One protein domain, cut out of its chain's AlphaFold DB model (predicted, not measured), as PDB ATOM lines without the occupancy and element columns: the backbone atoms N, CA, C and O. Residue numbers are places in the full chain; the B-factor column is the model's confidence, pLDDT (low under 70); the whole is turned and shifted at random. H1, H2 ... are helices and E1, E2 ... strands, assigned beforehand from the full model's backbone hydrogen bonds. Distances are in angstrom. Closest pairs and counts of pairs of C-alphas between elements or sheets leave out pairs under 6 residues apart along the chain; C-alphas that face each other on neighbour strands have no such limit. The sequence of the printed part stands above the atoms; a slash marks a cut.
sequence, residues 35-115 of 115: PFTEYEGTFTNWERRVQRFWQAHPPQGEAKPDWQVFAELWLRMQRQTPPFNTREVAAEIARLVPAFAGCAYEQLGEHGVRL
ATOM      1  N   PRO A  35      39.221  94.403 150.738       95.31
ATOM      2  CA  PRO A  35      39.494  95.307 149.627       95.31
ATOM      3  C   PRO A  35      40.020  96.659 150.135       95.31
ATOM      4  O   PRO A  35      39.766  97.056 151.271       95.31
ATOM      5  N   PHE A  36      40.701  97.417 149.269       94.06
ATOM      6  CA  PHE A  36      41.291  98.720 149.624       94.06
ATOM      7  C   PHE A  36      40.272  99.750 150.148       94.06
ATOM      8  O   PHE A  36      40.650 100.714 150.799       94.06
ATOM      9  N   THR A  37      38.979  99.567 149.872       95.31
ATOM     10  CA  THR A  37      37.898 100.425 150.381       95.31
ATOM     11  C   THR A  37      37.613 100.214 151.866       95.31
ATOM     12  O   THR A  37      36.967 101.056 152.484       95.31
ATOM     13  N   GLU A  38      38.056  99.092 152.436       96.12
ATOM     14  CA  GLU A  38      37.748  98.680 153.807       96.12
ATOM     15  C   GLU A  38      38.852  99.005 154.820       96.12
ATOM     16  O   GLU A  38      38.701  98.755 156.015       96.12
ATOM     17  N   TYR A  39      39.961  99.591 154.371       94.06
ATOM     18  CA  TYR A  39      41.056 100.042 155.227       94.06
ATOM     19  C   TYR A  39      41.734 101.278 154.635       94.06
ATOM     20  O   TYR A  39      41.346 101.764 153.579       94.06
ATOM     21  N   GLU A  40      42.724 101.828 155.335       93.25
ATOM     22  CA  GLU A  40      43.528 102.944 154.832       93.25
ATOM     23  C   GLU A  40      44.971 102.524 154.564       93.25
ATOM     24  O   GLU A  40      45.500 101.606 155.191       93.25
ATOM     25  N   GLY A  41      45.633 103.222 153.651       93.75
ATOM     26  CA  GLY A  41      46.938 102.806 153.163       93.75
ATOM     27  C   GLY A  41      47.545 103.814 152.203       93.75
ATOM     28  O   GLY A  41      47.055 104.935 152.036       93.75
ATOM     29  N   THR A  42      48.601 103.379 151.522       94.50
ATOM     30  CA  THR A  42      49.177 104.116 150.398       94.50
ATOM     31  C   THR A  42      49.335 103.206 149.187       94.50
ATOM     32  O   THR A  42      49.568 102.007 149.327       94.50
ATOM     33  N   PHE A  43      49.220 103.784 147.994       95.38
ATOM     34  CA  PHE A  43      49.600 103.143 146.739       95.38
ATOM     35  C   PHE A  43      50.711 103.938 146.073       95.38
ATOM     36  O   PHE A  43      50.695 105.165 146.096       95.38
ATOM     37  N   THR A  44      51.646 103.235 145.434       95.19
ATOM     38  CA  THR A  44      52.598 103.847 144.501       95.19
ATOM     39  C   THR A  44      52.130 103.555 143.085       95.19
ATOM     40  O   THR A  44      52.036 102.394 142.692       95.19
ATOM     41  N   ASN A  45      51.798 104.595 142.324       94.69
ATOM     42  CA  ASN A  45      51.316 104.437 140.956       94.69
ATOM     43  C   ASN A  45      52.476 104.286 139.943       94.69
ATOM     44  O   ASN A  45      53.658 104.341 140.289       94.69
ATOM     45  N   TRP A  46      52.132 104.134 138.662       95.44
ATOM     46  CA  TRP A  46      53.092 103.954 137.568       95.44
ATOM     47  C   TRP A  46      54.036 105.155 137.342       95.44
ATOM     48  O   TRP A  46      55.140 104.974 136.832       95.44
ATOM     49  N   GLU A  47      53.656 106.365 137.767       95.56
ATOM     50  CA  GLU A  47      54.497 107.574 137.713       95.56
ATOM     51  C   GLU A  47      55.478 107.681 138.889       95.56
ATOM     52  O   GLU A  47      56.200 108.680 139.004       95.56
ATOM     53  N   ARG A  48      55.511 106.657 139.756       95.00
ATOM     54  CA  ARG A  48      56.220 106.643 141.044       95.00
ATOM     55  C   ARG A  48      55.668 107.666 142.034       95.00
ATOM     56  O   ARG A  48      56.413 108.246 142.814       95.00
ATOM     57  N   ARG A  49      54.361 107.913 142.001       95.06
ATOM     58  CA  ARG A  49      53.690 108.777 142.972       95.06
ATOM     59  C   ARG A  49      53.056 107.941 144.071       95.06
ATOM     60  O   ARG A  49      52.216 107.091 143.782       95.06
ATOM     61  N   VAL A  50      53.437 108.220 145.311       96.44
ATOM     62  CA  VAL A  50      52.826 107.675 146.521       96.44
ATOM     63  C   VAL A  50      51.604 108.510 146.872       96.44
ATOM     64  O   VAL A  50      51.708 109.720 147.063       96.44
ATOM     65  N   GLN A  51      50.440 107.875 146.951       94.81
ATOM     66  CA  GLN A  51      49.175 108.518 147.300       94.81
ATOM     67  C   GLN A  51      48.516 107.772 148.450       94.81
ATOM     68  O   GLN A  51      48.502 106.540 148.468       94.81
ATOM     69  N   ARG A  52      47.948 108.522 149.393       93.25
ATOM     70  CA  ARG A  52      47.154 107.959 150.482       93.25
ATOM     71  C   ARG A  52      45.742 107.654 149.994       93.25
ATOM     72  O   ARG A  52      45.144 108.461 149.287       93.25
ATOM     73  N   PHE A  53      45.204 106.526 150.429       92.94
ATOM     74  CA  PHE A  53      43.777 106.245 150.358       92.94
ATOM     75  C   PHE A  53      43.211 106.081 151.765       92.94
ATOM     76  O   PHE A  53      43.931 105.769 152.718       92.94
ATOM     77  N   TRP A  54      41.910 106.314 151.874       92.00
ATOM     78  CA  TRP A  54      41.186 106.332 153.134       92.00
ATOM     79  C   TRP A  54      40.171 105.202 153.162       92.00
ATOM     80  O   TRP A  54      39.614 104.831 152.127       92.00
ATOM     81  N   GLN A  55      39.906 104.707 154.364       95.00
ATOM     82  CA  GLN A  55      38.852 103.740 154.601       95.00
ATOM     83  C   GLN A  55      37.488 104.366 154.277       95.00
ATOM     84  O   GLN A  55      37.105 105.371 154.875       95.00
ATOM     85  N   ALA A  56      36.757 103.760 153.345       96.44
ATOM     86  CA  ALA A  56      35.401 104.168 152.976       96.44
ATOM     87  C   ALA A  56      34.332 103.369 153.741       96.44
ATOM     88  O   ALA A  56      33.283 103.908 154.092       96.44
ATOM     89  N   HIS A  57      34.609 102.093 154.023       94.50
ATOM     90  CA  HIS A  57      33.727 101.185 154.756       94.50
ATOM     91  C   HIS A  57      34.509 100.441 155.848       94.50
ATOM     92  O   HIS A  57      35.715 100.259 155.707       94.50
ATOM     93  N   PRO A  58      33.881 100.000 156.947       95.19
ATOM     94  CA  PRO A  58      34.549  99.103 157.890       95.19
ATOM     95  C   PRO A  58      34.780  97.712 157.258       95.19
ATOM     96  O   PRO A  58      33.995  97.329 156.382       95.19
ATOM     97  N   PRO A  59      35.787  96.935 157.712       94.75
ATOM     98  CA  PRO A  59      35.966  95.538 157.323       94.75
ATOM     99  C   PRO A  59      34.693  94.716 157.513       94.75
ATOM    100  O   PRO A  59      33.995  94.878 158.519       94.75
ATOM    101  N   GLN A  60      34.382  93.845 156.554       93.31
ATOM    102  CA  GLN A  60      33.164  93.032 156.587       93.31
ATOM    103  C   GLN A  60      33.427  91.603 157.084       93.31
ATOM    104  O   GLN A  60      34.370  90.934 156.662       93.31
ATOM    105  N   GLY A  61      32.540  91.092 157.943       93.56
ATOM    106  CA  GLY A  61      32.612  89.717 158.446       93.56
ATOM    107  C   GLY A  61      33.905  89.432 159.216       93.56
ATOM    108  O   GLY A  61      34.229  90.130 160.173       93.56
ATOM    109  N   GLU A  62      34.627  88.388 158.804       93.06
ATOM    110  CA  GLU A  62      35.924  87.995 159.381       93.06
ATOM    111  C   GLU A  62      37.123  88.562 158.604       93.06
ATOM    112  O   GLU A  62      38.271  88.257 158.938       93.06
ATOM    113  N   ALA A  63      36.870  89.369 157.565       95.19
ATOM    114  CA  ALA A  63      37.925  89.952 156.753       95.19
ATOM    115  C   ALA A  63      38.774  90.923 157.570       95.19
ATOM    116  O   ALA A  63      38.275  91.699 158.391       95.19
ATOM    117  N   LYS A  64      40.083  90.870 157.330       94.00
ATOM    118  CA  LYS A  64      41.055  91.764 157.955       94.00
ATOM    119  C   LYS A  64      41.923  92.415 156.883       94.00
ATOM    120  O   LYS A  64      42.221  91.779 155.869       94.00
ATOM    121  N   PRO A  65      42.386  93.657 157.108       94.06
ATOM    122  CA  PRO A  65      43.437  94.242 156.289       94.06
ATOM    123  C   PRO A  65      44.670  93.340 156.289       94.06
ATOM    124  O   PRO A  65      45.007  92.747 157.319       94.06
ATOM    125  N   ASP A  66      45.375  93.267 155.162       92.56
ATOM    126  CA  ASP A  66      46.423  92.261 154.994       92.56
ATOM    127  C   ASP A  66      47.533  92.371 156.046       92.56
ATOM    128  O   ASP A  66      47.983  91.373 156.608       92.56
ATOM    129  N   TRP A  67      47.915  93.603 156.386       90.69
ATOM    130  CA  TRP A  67      48.915  93.892 157.412       90.69
ATOM    131  C   TRP A  67      48.501  93.401 158.806       90.69
ATOM    132  O   TRP A  67      49.359  92.984 159.584       90.69
ATOM    133  N   GLN A  68      47.203  93.400 159.127       91.69
ATOM    134  CA  GLN A  68      46.712  92.959 160.432       91.69
ATOM    135  C   GLN A  68      46.839  91.441 160.578       91.69
ATOM    136  O   GLN A  68      47.200  90.959 161.649       91.69
ATOM    137  N   VAL A  69      46.602  90.687 159.499       91.94
ATOM    138  CA  VAL A  69      46.802  89.230 159.473       91.94
ATOM    139  C   VAL A  69      48.256  88.887 159.809       91.94
ATOM    140  O   VAL A  69      48.510  88.049 160.676       91.94
ATOM    141  N   PHE A  70      49.218  89.586 159.197       89.62
ATOM    142  CA  PHE A  70      50.639  89.392 159.491       89.62
ATOM    143  C   PHE A  70      51.023  89.833 160.908       89.62
ATOM    144  O   PHE A  70      51.768  89.120 161.582       89.62
ATOM    145  N   ALA A  71      50.490  90.956 161.392       89.81
ATOM    146  CA  ALA A  71      50.726  91.422 162.758       89.81
ATOM    147  C   ALA A  71      50.229  90.409 163.802       89.81
ATOM    148  O   ALA A  71      50.911  90.104 164.780       89.81
ATOM    149  N   GLU A  72      49.050  89.840 163.567       90.38
ATOM    150  CA  GLU A  72      48.453  88.813 164.407       90.38
ATOM    151  C   GLU A  72      49.214  87.480 164.360       90.38
ATOM    152  O   GLU A  72      49.343  86.802 165.385       90.38
ATOM    153  N   LEU A  73      49.713  87.087 163.186       90.38
ATOM    154  CA  LEU A  73      50.576  85.917 163.039       90.38
ATOM    155  C   LEU A  73      51.878  86.112 163.822       90.38
ATOM    156  O   LEU A  73      52.266  85.243 164.603       90.38
ATOM    157  N   TRP A  74      52.505  87.282 163.683       88.81
ATOM    158  CA  TRP A  74      53.708  87.635 164.429       88.81
ATOM    159  C   TRP A  74      53.478  87.591 165.939       88.81
ATOM    160  O   TRP A  74      54.261  86.974 166.661       88.81
ATOM    161  N   LEU A  75      52.374  88.170 166.419       89.00
ATOM    162  CA  LEU A  75      51.999  88.124 167.831       89.00
ATOM    163  C   LEU A  75      51.876  86.684 168.340       89.00
ATOM    164  O   LEU A  75      52.356  86.375 169.429       89.00
ATOM    165  N   ARG A  76      51.271  85.784 167.559       90.81
ATOM    166  CA  ARG A  76      51.144  84.367 167.935       90.81
ATOM    167  C   ARG A  76      52.493  83.647 167.973       90.81
ATOM    168  O   ARG A  76      52.690  82.803 168.842       90.81
ATOM    169  N   MET A  77      53.417  83.993 167.079       90.56
ATOM    170  CA  MET A  77      54.750  83.385 167.016       90.56
ATOM    171  C   MET A  77      55.701  83.914 168.097       90.56
ATOM    172  O   MET A  77      56.404  83.133 168.731       90.56
ATOM    173  N   GLN A  78      55.724  85.230 168.313       89.88
ATOM    174  CA  GLN A  78      56.723  85.913 169.147       89.88
ATOM    175  C   GLN A  78      56.188  86.350 170.513       89.88
ATOM    176  O   GLN A  78      56.954  86.792 171.365       89.88
ATOM    177  N   ARG A  79      54.870  86.245 170.740       84.44
ATOM    178  CA  ARG A  79      54.183  86.723 171.954       84.44
ATOM    179  C   ARG A  79      54.428  88.210 172.237       84.44
ATOM    180  O   ARG A  79      54.403  88.639 173.387       84.44
ATOM    181  N   GLN A  80      54.661  88.986 171.181       81.81
ATOM    182  CA  GLN A  80      54.889  90.425 171.224       81.81
ATOM    183  C   GLN A  80      53.999  91.115 170.198       81.81
ATOM    184  O   GLN A  80      53.909  90.661 169.058       81.81
ATOM    185  N   THR A  81      53.352  92.208 170.602       67.62
ATOM    186  CA  THR A  81      52.526  93.024 169.708       67.62
ATOM    187  C   THR A  81      53.417  94.056 169.035       67.62
ATOM    188  O   THR A  81      53.947  94.925 169.731       67.62
ATOM    189  N   PRO A  82      53.605  94.002 167.713       69.12
ATOM    190  CA  PRO A  82      54.353  95.038 167.033       69.12
ATOM    191  C   PRO A  82      53.455  96.266 166.850       69.12
ATOM    192  O   PRO A  82      52.234  96.121 166.729       69.12
ATOM    193  N   PRO A  83      54.042  97.467 166.786       64.31
ATOM    194  CA  PRO A  83      53.349  98.677 166.363       64.31
ATOM    195  C   PRO A  83      53.082  98.595 164.846       64.31
ATOM    196  O   PRO A  83      53.801  99.153 164.024       64.31
ATOM    197  N   PHE A  84      52.103  97.772 164.455       75.69
ATOM    198  CA  PHE A  84      51.691  97.578 163.066       75.69
ATOM    199  C   PHE A  84      50.407  98.358 162.808       75.69
ATOM    200  O   PHE A  84      49.322  97.788 162.737       75.69
ATOM    201  N   ASN A  85      50.526  99.674 162.663       85.44
ATOM    202  CA  ASN A  85      49.533 100.450 161.930       85.44
ATOM    203  C   ASN A  85      50.157 101.036 160.659       85.44
ATOM    204  O   ASN A  85      51.376 101.127 160.512       85.44
ATOM    205  N   THR A  86      49.311 101.420 159.713       89.75
ATOM    206  CA  THR A  86      49.748 101.828 158.372       89.75
ATOM    207  C   THR A  86      50.617 103.090 158.387       89.75
ATOM    208  O   THR A  86      51.524 103.215 157.565       89.75
ATOM    209  N   ARG A  87      50.410 103.988 159.360       90.44
ATOM    210  CA  ARG A  87      51.208 105.209 159.546       90.44
ATOM    211  C   ARG A  87      52.613 104.902 160.054       90.44
ATOM    212  O   ARG A  87      53.577 105.420 159.498       90.44
ATOM    213  N   GLU A  88      52.732 104.068 161.083       89.44
ATOM    214  CA  GLU A  88      54.025 103.661 161.648       89.44
ATOM    215  C   GLU A  88      54.852 102.893 160.618       89.44
ATOM    216  O   GLU A  88      56.027 103.202 160.423       89.44
ATOM    217  N   VAL A  89      54.215 101.982 159.876       90.44
ATOM    218  CA  VAL A  89      54.863 101.247 158.784       90.44
ATOM    219  C   VAL A  89      55.343 102.199 157.685       90.44
ATOM    220  O   VAL A  89      56.481 102.092 157.236       90.44
ATOM    221  N   ALA A  90      54.522 103.166 157.264       91.62
ATOM    222  CA  ALA A  90      54.934 104.144 156.256       91.62
ATOM    223  C   ALA A  90      56.098 105.027 156.738       91.62
ATOM    224  O   ALA A  90      57.033 105.278 155.978       91.62
ATOM    225  N   ALA A  91      56.072 105.463 158.001       91.62
ATOM    226  CA  ALA A  91      57.154 106.239 158.598       91.62
ATOM    227  C   ALA A  91      58.455 105.424 158.691       91.62
ATOM    228  O   ALA A  91      59.538 105.943 158.414       91.62
ATOM    229  N   GLU A  92      58.364 104.136 159.027       92.19
ATOM    230  CA  GLU A  92      59.514 103.237 159.049       92.19
ATOM    231  C   GLU A  92      60.093 103.008 157.649       92.19
ATOM    232  O   GLU A  92      61.308 103.123 157.473       92.19
ATOM    233  N   ILE A  93      59.249 102.772 156.640       93.06
ATOM    234  CA  ILE A  93      59.686 102.654 155.242       93.06
ATOM    235  C   ILE A  93      60.389 103.940 154.794       93.06
ATOM    236  O   ILE A  93      61.493 103.868 154.261       93.06
ATOM    237  N   ALA A  94      59.804 105.111 155.060       93.06
ATOM    238  CA  ALA A  94      60.399 106.405 154.717       93.06
ATOM    239  C   ALA A  94      61.747 106.651 155.420       93.06
ATOM    240  O   ALA A  94      62.623 107.317 154.869       93.06
ATOM    241  N   ARG A  95      61.932 106.102 156.628       93.50
ATOM    242  CA  ARG A  95      63.190 106.171 157.387       93.50
ATOM    243  C   ARG A  95      64.256 105.215 156.846       93.50
ATOM    244  O   ARG A  95      65.435 105.558 156.859       93.50
ATOM    245  N   LEU A  96      63.866 104.007 156.441       95.88
ATOM    246  CA  LEU A  96      64.790 102.939 156.040       95.88
ATOM    247  C   LEU A  96      65.140 102.963 154.551       95.88
ATOM    248  O   LEU A  96      66.224 102.520 154.175       95.88
ATOM    249  N   VAL A  97      64.238 103.455 153.704       95.88
ATOM    250  CA  VAL A  97      64.371 103.405 152.248       95.88
ATOM    251  C   VAL A  97      64.482 104.831 151.702       95.88
ATOM    252  O   VAL A  97      63.467 105.521 151.621       95.88
ATOM    253  N   PRO A  98      65.677 105.279 151.259       94.44
ATOM    254  CA  PRO A  98      65.897 106.661 150.820       94.44
ATOM    255  C   PRO A  98      64.943 107.152 149.728       94.44
ATOM    256  O   PRO A  98      64.581 108.322 149.720       94.44
ATOM    257  N   ALA A  99      64.500 106.263 148.833       93.69
ATOM    258  CA  ALA A  99      63.535 106.607 147.789       93.69
ATOM    259  C   ALA A  99      62.180 107.074 148.350       93.69
ATOM    260  O   ALA A  99      61.513 107.873 147.714       93.69
ATOM    261  N   PHE A 100      61.787 106.605 149.538       94.75
ATOM    262  CA  PHE A 100      60.536 106.975 150.206       94.75
ATOM    263  C   PHE A 100      60.718 108.107 151.227       94.75
ATOM    264  O   PHE A 100      59.794 108.403 151.989       94.75
ATOM    265  N   ALA A 101      61.887 108.756 151.267       91.44
ATOM    266  CA  ALA A 101      62.086 109.920 152.119       91.44
ATOM    267  C   ALA A 101      61.040 110.995 151.770       91.44
ATOM    268  O   ALA A 101      60.879 111.367 150.611       91.44
ATOM    269  N   GLY A 102      60.295 111.478 152.767       88.56
ATOM    270  CA  GLY A 102      59.208 112.435 152.529       88.56
ATOM    271  C   GLY A 102      57.843 111.810 152.209       88.56
ATOM    272  O   GLY A 102      56.909 112.547 151.912       88.56
ATOM    273  N   CYS A 103      57.703 110.480 152.263       91.62
ATOM    274  CA  CYS A 103      56.442 109.775 152.000       91.62
ATOM    275  C   CYS A 103      55.700 109.324 153.274       91.62
ATOM    276  O   CYS A 103      54.835 108.449 153.196       91.62
ATOM    277  N   ALA A 104      56.009 109.895 154.445       87.81
ATOM    278  CA  ALA A 104      55.197 109.664 155.641       87.81
ATOM    279  C   ALA A 104      53.791 110.264 155.456       87.81
ATOM    280  O   ALA A 104      53.594 111.193 154.671       87.81
ATOM    281  N   TYR A 105      52.795 109.751 156.181       87.25
ATOM    282  CA  TYR A 105      51.384 110.117 155.978       87.25
ATOM    283  C   TYR A 105      51.116 111.622 156.078       87.25
ATOM    284  O   TYR A 105      50.256 112.146 155.374       87.25
ATOM    285  N   GLU A 106      51.846 112.311 156.950       85.19
ATOM    286  CA  GLU A 106      51.770 113.755 157.175       85.19
ATOM    287  C   GLU A 106      52.271 114.566 155.972       85.19
ATOM    288  O   GLU A 106      51.912 115.729 155.818       85.19
ATOM    289  N   GLN A 107      53.095 113.957 155.120       85.94
ATOM    290  CA  GLN A 107      53.797 114.608 154.015       85.94
ATOM    291  C   GLN A 107      53.134 114.349 152.657       85.94
ATOM    292  O   GLN A 107      53.388 115.084 151.707       85.94
ATOM    293  N   LEU A 108      52.264 113.336 152.554       88.88
ATOM    294  CA  LEU A 108      51.635 112.957 151.285       88.88
ATOM    295  C   LEU A 108      50.672 114.025 150.743       88.88
ATOM    296  O   LEU A 108      50.532 114.150 149.528       88.88
ATOM    297  N   GLY A 109      50.023 114.809 151.611       84.00
ATOM    298  CA  GLY A 109      49.027 115.806 151.201       84.00
ATOM    299  C   GLY A 109      47.879 115.216 150.362       84.00
ATOM    300  O   GLY A 109      47.680 114.002 150.314       84.00
ATOM    301  N   GLU A 110      47.111 116.073 149.681       84.38
ATOM    302  CA  GLU A 110      45.985 115.633 148.834       84.38
ATOM    303  C   GLU A 110      46.438 114.999 147.509       84.38
ATOM    304  O   GLU A 110      45.791 114.092 146.988       84.38
ATOM    305  N   HIS A 111      47.565 115.455 146.954       88.25
ATOM    306  CA  HIS A 111      48.043 115.037 145.632       88.25
ATOM    307  C   HIS A 111      49.108 113.934 145.665       88.25
ATOM    308  O   HIS A 111      49.558 113.483 144.607       88.25
ATOM    309  N   GLY A 112      49.526 113.484 146.847       92.12
ATOM    310  CA  GLY A 112      50.627 112.539 146.990       92.12
ATOM    311  C   GLY A 112      51.998 113.133 146.655       92.12
ATOM    312  O   GLY A 112      52.123 114.226 146.097       92.12
ATOM    313  N   VAL A 113      53.043 112.357 146.931       92.69
ATOM    314  CA  VAL A 113      54.448 112.724 146.697       92.69
ATOM    315  C   VAL A 113      55.027 111.835 145.604       92.69
ATOM    316  O   VAL A 113      54.730 110.646 145.542       92.69
ATOM    317  N   ARG A 114      55.833 112.407 144.709       92.19
ATOM    318  CA  ARG A 114      56.582 111.637 143.709       92.19
ATOM    319  C   ARG A 114      57.935 111.238 144.298       92.19
ATOM    320  O   ARG A 114      58.621 112.120 144.808       92.19
ATOM    321  N   LEU A 115      58.264 109.947 144.223       89.12
ATOM    322  CA  LEU A 115      59.567 109.384 144.602       89.12
ATOM    323  C   LEU A 115      60.697 109.927 143.715       89.12
ATOM    324  O   LEU A 115      60.436 110.174 142.510       89.12
TER     325      LEU A 115
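Overview. This is residues 35 to 115 of the 115 residues of the protein "Formate dehydrogenase subunit alpha" of Armatimonadetes bacterium (UniProt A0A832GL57). A small two-stranded hairpin, E1 and E2, and the helix H2 lie toward one end of an open arrangement, and the helix H1 lies at the other end, reached by a long link out and a shorter link back, with few contacts between these named parts. After H2 a tail with no named element, residues 97 to 115, folds back to the hairpin, and its residues 113 to 114 pair with E2. The printed part has 81 residues, with two named strands and two named helices in the order E1, E2, H1, H2; the sheet, E1 - E2, is antiparallel. The class is mixed, helices and strands, though under half of the residues are in named elements. The whole is only just compact, close to loose, with a radius of gyration of the C-alphas of 13.9 A, and it spans 36 by 29 by 21 A.

Along the chain. Start at Pro 35 and go on to C-alpha 41 at (46.938, 102.806, 153.163), where E1 begins; it runs over residues 41 to 44, 10.4 A. E2 takes residues 49 to 53, 12.6 A. Find C-alpha 66 at (46.423, 92.261, 154.994); from there H1, residues 66 to 78, runs 18.6 A. H2, residues 86 to 96, is 15.3 A long and ends at C-alpha 96, (64.790, 102.939, 156.040).

Arrangement. Look first at the hairpin of E1 and E2, antiparallel neighbours with 156 degrees between their directions. The C-alphas of Thr 42 and Arg 52 face each other at 4.3 A. N 43 and O 51 are within hydrogen-bond range at 2.9 A, and so are N 53 and O 41, at 2.9 A. Residues 113 to 114 pair with residues 49 to 50 of E2, antiparallel. Between E1 and H2 you will find one pair of C-alphas within 8 A, those of Gly 41 and Thr 86, 6.0 A apart. E2 and H2 are apart, and E1 and H1 are apart. H1 and H2 are only just apart, their closest C-alphas being 8.0 A from each other. In H1 and H2 every O i to N i+4 pair is within hydrogen-bond range.

Size, cuts and confidence. The two C-alphas farthest apart are those of Glu 47 and Arg 79, 40.1 A. The printed part has no cut and ends at residue 115, the chain's last; its first and last C-alphas are 25.0 A apart. The link from E1 to E2 is tight, that from E2 to H1 is long with 12 residues, and that from H1 to H2 is short with 7. Mean pLDDT of the printed part is 90.8, and residues 81 to 83, between H1 and H2, are under 70 in this model.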